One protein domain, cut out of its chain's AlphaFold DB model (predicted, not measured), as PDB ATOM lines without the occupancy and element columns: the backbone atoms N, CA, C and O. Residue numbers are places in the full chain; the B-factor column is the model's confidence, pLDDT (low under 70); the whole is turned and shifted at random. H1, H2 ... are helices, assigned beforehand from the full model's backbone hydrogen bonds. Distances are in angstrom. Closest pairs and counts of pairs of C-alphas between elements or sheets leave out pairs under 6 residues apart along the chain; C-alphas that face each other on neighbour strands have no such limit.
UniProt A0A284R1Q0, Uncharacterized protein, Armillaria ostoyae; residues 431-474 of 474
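What this domain is: This is residues 431 to 474 of the 474 residues of an uncharacterized protein of Armillaria ostoyae (UniProt A0A284R1Q0). With little regular structure, the printed part traces a U of three short helices, H1 and H3 as its arms and H2 at its base. The tail after H3 loops out, residues 457 to 462 sticking out, then folds back between the arms. The 44 printed residues hold H1, H2 and H3 in that order and no named strand; the class is all helix, with 17 residues in helices. The whole is only just compact, close to loose, with a radius of gyration of the C-alphas of 10.7 A, spanning 29 by 20 by 15 A.

Where its parts are: H1, residues 433 to 437, begins at C-alpha (-40.334, -20.650, -10.424) and is 7.9 A long. H2, residues 442 to 445, is 5.0 A long. H3, residues 448 to 455, is 10.3 A long and ends at C-alpha (-21.863, -19.700, -23.208).

How they stand to each other: H1 is apart from H2 and H3. H2 and H3 are close but not clearly touching; their closest C-alphas, of Leu 443 and Lys 451, are 7.8 A apart. Every O i to N i+4 pair is within hydrogen-bond range in H3; H1 has 0 of 1, with 1 of 2 O i to N i+3 pairs, and H2 is too short for an i+4 pair.

The domain as a whole: The farthest C-alphas, of Pro 440 and Trp 461, are 29.2 A apart. The printed part has no cut, and both links are tight. Residues 431 to 434 and 461 have pLDDT under 70.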
ATOM      1  N   LYS A 431     -38.366 -25.605 -14.391       61.81
ATOM      2  CA  LYS A 431     -38.259 -26.099 -13.006       61.81
ATOM      3  C   LYS A 431     -37.946 -25.019 -11.976       61.81
ATOM      4  O   LYS A 431     -38.259 -25.244 -10.809       61.81
ATOM      5  N   SER A 432     -37.355 -23.884 -12.349       65.06
ATOM      6  CA  SER A 432     -37.248 -22.754 -11.424       65.06
ATOM      7  C   SER A 432     -38.534 -21.918 -11.511       65.06
ATOM      8  O   SER A 432     -39.006 -21.634 -12.616       65.06
ATOM      9  N   PRO A 433     -39.130 -21.486 -10.384       64.44
ATOM     10  CA  PRO A 433     -40.334 -20.650 -10.424       64.44
ATOM     11  C   PRO A 433     -40.071 -19.295 -11.104       64.44
ATOM     12  O   PRO A 433     -40.988 -18.695 -11.662       64.44
ATOM     13  N   TYR A 434     -38.810 -18.853 -11.121       66.31
ATOM     14  CA  TYR A 434     -38.347 -17.618 -11.750       66.31
ATOM     15  C   TYR A 434     -38.194 -17.728 -13.277       66.31
ATOM     16  O   TYR A 434     -38.124 -16.704 -13.951       66.31
ATOM     17  N   ASP A 435     -38.208 -18.939 -13.847       70.12
ATOM     18  CA  ASP A 435     -38.106 -19.152 -15.302       70.12
ATOM     19  C   ASP A 435     -39.261 -18.475 -16.053       70.12
ATOM     20  O   ASP A 435     -39.081 -17.941 -17.140       70.12
ATOM     21  N   LYS A 436     -40.445 -18.447 -15.428       70.25
ATOM     22  CA  LYS A 436     -41.671 -17.833 -15.962       70.25
ATOM     23  C   LYS A 436     -41.703 -16.305 -15.841       70.25
ATOM     24  O   LYS A 436     -42.663 -15.693 -16.297       70.25
ATOM     25  N   LEU A 437     -40.707 -15.702 -15.188       77.12
ATOM     26  CA  LEU A 437     -40.576 -14.248 -15.040       77.12
ATOM     27  C   LEU A 437     -39.638 -13.638 -16.090       77.12
ATOM     28  O   LEU A 437     -39.602 -12.418 -16.237       77.12
ATOM     29  N   LEU A 438     -38.887 -14.469 -16.821       78.69
ATOM     30  CA  LEU A 438     -38.112 -14.015 -17.967       78.69
ATOM     31  C   LEU A 438     -39.053 -13.761 -19.159       78.69
ATOM     32  O   LEU A 438     -39.927 -14.589 -19.430       78.69
ATOM     33  N   PRO A 439     -38.897 -12.640 -19.889       78.06
ATOM     34  CA  PRO A 439     -39.627 -12.402 -21.129       78.06
ATOM     35  C   PRO A 439     -39.467 -13.569 -22.121       78.06
ATOM     36  O   PRO A 439     -38.354 -14.078 -22.264       78.06
ATOM     37  N   PRO A 440     -40.504 -13.939 -22.898       72.25
ATOM     38  CA  PRO A 440     -40.389 -14.985 -23.923       72.25
ATOM     39  C   PRO A 440     -39.311 -14.722 -24.983       72.25
ATOM     40  O   PRO A 440     -38.884 -15.652 -25.654       72.25
ATOM     41  N   ASN A 441     -38.870 -13.466 -25.125       77.12
ATOM     42  CA  ASN A 441     -37.783 -13.060 -26.014       77.12
ATOM     43  C   ASN A 441     -36.528 -12.564 -25.261       77.12
ATOM     44  O   ASN A 441     -35.813 -11.672 -25.716       77.12
ATOM     45  N   TYR A 442     -36.266 -13.094 -24.063       74.62
ATOM     46  CA  TYR A 442     -35.132 -12.653 -23.247       74.62
ATOM     47  C   TYR A 442     -33.776 -12.887 -23.938       74.62
ATOM     48  O   TYR A 442     -32.884 -12.048 -23.838       74.62
ATOM     49  N   LEU A 443     -33.631 -13.976 -24.701       77.25
ATOM     50  CA  LEU A 443     -32.382 -14.318 -25.391       77.25
ATOM     51  C   LEU A 443     -32.014 -13.343 -26.531       77.25
ATOM     52  O   LEU A 443     -30.833 -13.225 -26.854       77.25
ATOM     53  N   GLU A 444     -32.962 -12.590 -27.099       75.88
ATOM     54  CA  GLU A 444     -32.648 -11.468 -28.004       75.88
ATOM     55  C   GLU A 444     -32.326 -10.171 -27.241       75.88
ATOM     56  O   GLU A 444     -31.518  -9.381 -27.721       75.88
ATOM     57  N   MET A 445     -32.897  -9.973 -26.044       73.44
ATOM     58  CA  MET A 445     -32.711  -8.767 -25.216       73.44
ATOM     59  C   MET A 445     -31.373  -8.706 -24.465       73.44
ATOM     60  O   MET A 445     -30.898  -7.614 -24.159       73.44
ATOM     61  N   VAL A 446     -30.765  -9.852 -24.144       79.38
ATOM     62  CA  VAL A 446     -29.403  -9.917 -23.580       79.38
ATOM     63  C   VAL A 446     -28.392  -9.414 -24.625       79.38
ATOM     64  O   VAL A 446     -28.559  -9.666 -25.816       79.38
ATOM     65  N   SER A 447     -27.326  -8.715 -24.221       79.88
ATOM     66  CA  SER A 447     -26.263  -8.297 -25.155       79.88
ATOM     67  C   SER A 447     -25.451  -9.498 -25.669       79.88
ATOM     68  O   SER A 447     -25.315 -10.499 -24.969       79.88
ATOM     69  N   GLU A 448     -24.872  -9.423 -26.873       76.31
ATOM     70  CA  GLU A 448     -24.060 -10.537 -27.402       76.31
ATOM     71  C   GLU A 448     -22.861 -10.874 -26.498       76.31
ATOM     72  O   GLU A 448     -22.611 -12.049 -26.251       76.31
ATOM     73  N   GLU A 449     -22.200  -9.876 -25.898       78.19
ATOM     74  CA  GLU A 449     -21.133 -10.099 -24.907       78.19
ATOM     75  C   GLU A 449     -21.631 -10.904 -23.694       78.19
ATOM     76  O   GLU A 449     -20.963 -11.837 -23.245       78.19
ATOM     77  N   ALA A 450     -22.836 -10.614 -23.190       76.62
ATOM     78  CA  ALA A 450     -23.425 -11.383 -22.101       76.62
ATOM     79  C   ALA A 450     -23.861 -12.791 -22.557       76.62
ATOM     80  O   ALA A 450     -23.662 -13.752 -21.814       76.62
ATOM     81  N   LYS A 451     -24.363 -12.964 -23.791       78.56
ATOM     82  CA  LYS A 451     -24.634 -14.297 -24.369       78.56
ATOM     83  C   LYS A 451     -23.356 -15.123 -24.502       78.56
ATOM     84  O   LYS A 451     -23.388 -16.316 -24.217       78.56
ATOM     85  N   GLU A 452     -22.242 -14.530 -24.926       79.75
ATOM     86  CA  GLU A 452     -20.940 -15.205 -24.977       79.75
ATOM     87  C   GLU A 452     -20.406 -15.536 -23.582       79.75
ATOM     88  O   GLU A 452     -19.922 -16.647 -23.371       79.75
ATOM     89  N   ALA A 453     -20.569 -14.637 -22.607       78.38
ATOM     90  CA  ALA A 453     -20.214 -14.904 -21.217       78.38
ATOM     91  C   ALA A 453     -21.023 -16.073 -20.621       78.38
ATOM     92  O   ALA A 453     -20.432 -16.942 -19.987       78.38
ATOM     93  N   PHE A 454     -22.337 -16.166 -20.872       79.62
ATOM     94  CA  PHE A 454     -23.151 -17.313 -20.437       79.62
ATOM     95  C   PHE A 454     -22.836 -18.613 -21.197       79.62
ATOM     96  O   PHE A 454     -22.952 -19.694 -20.629       79.62
ATOM     97  N   LYS A 455     -22.384 -18.536 -22.457       78.75
ATOM     98  CA  LYS A 455     -21.863 -19.700 -23.208       78.75
ATOM     99  C   LYS A 455     -20.473 -20.148 -22.725       78.75
ATOM    100  O   LYS A 455     -20.027 -21.239 -23.089       78.75
ATOM    101  N   ALA A 456     -19.754 -19.331 -21.954       78.38
ATOM    102  CA  ALA A 456     -18.401 -19.639 -21.515       78.38
ATOM    103  C   ALA A 456     -18.390 -20.620 -20.332       78.38
ATOM    104  O   ALA A 456     -19.041 -20.418 -19.314       78.38
ATOM    105  N   VAL A 457     -17.532 -21.644 -20.412       73.50
ATOM    106  CA  VAL A 457     -17.321 -22.643 -19.336       73.50
ATOM    107  C   VAL A 457     -16.802 -22.011 -18.028       73.50
ATOM    108  O   VAL A 457     -16.834 -22.636 -16.972       73.50
ATOM    109  N   LYS A 458     -16.301 -20.774 -18.093       75.94
ATOM    110  CA  LYS A 458     -15.868 -19.963 -16.952       75.94
ATOM    111  C   LYS A 458     -16.070 -18.479 -17.259       75.94
ATOM    112  O   LYS A 458     -15.696 -18.019 -18.339       75.94
ATOM    113  N   PHE A 459     -16.569 -17.724 -16.288       78.56
ATOM    114  CA  PHE A 459     -16.574 -16.264 -16.357       78.56
ATOM    115  C   PHE A 459     -15.168 -15.708 -16.099       78.56
ATOM    116  O   PHE A 459     -14.369 -16.300 -15.368       78.56
ATOM    117  N   GLN A 460     -14.855 -14.555 -16.692       75.00
ATOM    118  CA  GLN A 460     -13.669 -13.773 -16.329       75.00
ATOM    119  C   GLN A 460     -14.054 -12.828 -15.181       75.00
ATOM    120  O   GLN A 460     -15.171 -12.311 -15.155       75.00
ATOM    121  N   TRP A 461     -13.151 -12.593 -14.226       64.19
ATOM    122  CA  TRP A 461     -13.416 -11.652 -13.132       64.19
ATOM    123  C   TRP A 461     -13.660 -10.243 -13.696       64.19
ATOM    124  O   TRP A 461     -12.908  -9.789 -14.556       64.19
ATOM    125  N   GLY A 462     -14.737  -9.581 -13.263       71.19
ATOM    126  CA  GLY A 462     -15.197  -8.317 -13.856       71.19
ATOM    127  C   GLY A 462     -15.921  -8.442 -15.209       71.19
ATOM    128  O   GLY A 462     -16.278  -7.422 -15.782       71.19
ATOM    129  N   LYS A 463     -16.162  -9.664 -15.714       70.94
ATOM    130  CA  LYS A 463     -17.025  -9.956 -16.881       70.94
ATOM    131  C   LYS A 463     -18.074 -11.036 -16.587       70.94
ATOM    132  O   LYS A 463     -18.445 -11.820 -17.460       70.94
ATOM    133  N   VAL A 464     -18.524 -11.114 -15.339       74.62
ATOM    134  CA  VAL A 464     -19.805 -11.755 -15.021       74.62
ATOM    135  C   VAL A 464     -20.877 -10.735 -15.413       74.62
ATOM    136  O   VAL A 464     -20.812  -9.620 -14.899       74.62
ATOM    137  N   PRO A 465     -21.822 -11.038 -16.319       75.62
ATOM    138  CA  PRO A 465     -22.905 -10.107 -16.605       75.62
ATOM    139  C   PRO A 465     -23.845 -10.021 -15.398       75.62
ATOM    140  O   PRO A 465     -24.261 -11.058 -14.889       75.62
ATOM    141  N   ASP A 466     -24.290  -8.819 -15.025       76.25
ATOM    142  CA  ASP A 466     -25.357  -8.609 -14.019       76.25
ATOM    143  C   ASP A 466     -26.753  -9.083 -14.491       76.25
ATOM    144  O   ASP A 466     -27.781  -8.835 -13.861       76.25
ATOM    145  N   TRP A 467     -26.799  -9.748 -15.645       76.88
ATOM    146  CA  TRP A 467     -27.992 -10.287 -16.272       76.88
ATOM    147  C   TRP A 467     -28.288 -11.676 -15.698       76.88
ATOM    148  O   TRP A 467     -27.400 -12.400 -15.250       76.88
ATOM    149  N   ILE A 468     -29.551 -12.087 -15.736       76.94
ATOM    150  CA  ILE A 468     -29.923 -13.457 -15.378       76.94
ATOM    151  C   ILE A 468     -29.482 -14.363 -16.543       76.94
ATOM    152  O   ILE A 468     -29.712 -13.992 -17.691       76.94
ATOM    153  N   PRO A 469     -28.890 -15.551 -16.323       77.56
ATOM    154  CA  PRO A 469     -28.620 -16.475 -17.423       77.56
ATOM    155  C   PRO A 469     -29.929 -16.861 -18.143       77.56
ATOM    156  O   PRO A 469     -30.885 -17.257 -17.457       77.56
ATOM    157  N   PRO A 470     -30.012 -16.772 -19.487       78.75
ATOM    158  CA  PRO A 470     -31.158 -17.258 -20.257       78.75
ATOM    159  C   PRO A 470     -31.481 -18.727 -19.967       78.75
ATOM    160  O   PRO A 470     -30.597 -19.503 -19.610       78.75
ATOM    161  N   VAL A 471     -32.746 -19.115 -20.129       74.00
ATOM    162  CA  VAL A 471     -33.243 -20.487 -19.884       74.00
ATOM    163  C   VAL A 471     -32.489 -21.515 -20.746       74.00
ATOM    164  O   VAL A 471     -32.296 -22.658 -20.350       74.00
ATOM    165  N   GLU A 472     -32.018 -21.088 -21.910       73.38
ATOM    166  CA  GLU A 472     -31.346 -21.887 -22.929       73.38
ATOM    167  C   GLU A 472     -29.837 -22.070 -22.667       73.38
ATOM    168  O   GLU A 472     -29.190 -22.841 -23.372       73.38
ATOM    169  N   LEU A 473     -29.266 -21.348 -21.689       73.00
ATOM    170  CA  LEU A 473     -27.820 -21.240 -21.426       73.00
ATOM    171  C   LEU A 473     -27.454 -21.572 -19.959       73.00
ATOM    172  O   LEU A 473     -26.564 -20.944 -19.385       73.00
ATOM    173  N   ARG A 474     -28.165 -22.521 -19.336       71.06
ATOM    174  CA  ARG A 474     -28.009 -22.949 -17.929       71.06
ATOM    175  C   ARG A 474     -27.695 -24.439 -17.791       71.06
ATOM    176  O   ARG A 474     -28.146 -25.215 -18.660       71.06
TER     177      ARG A 474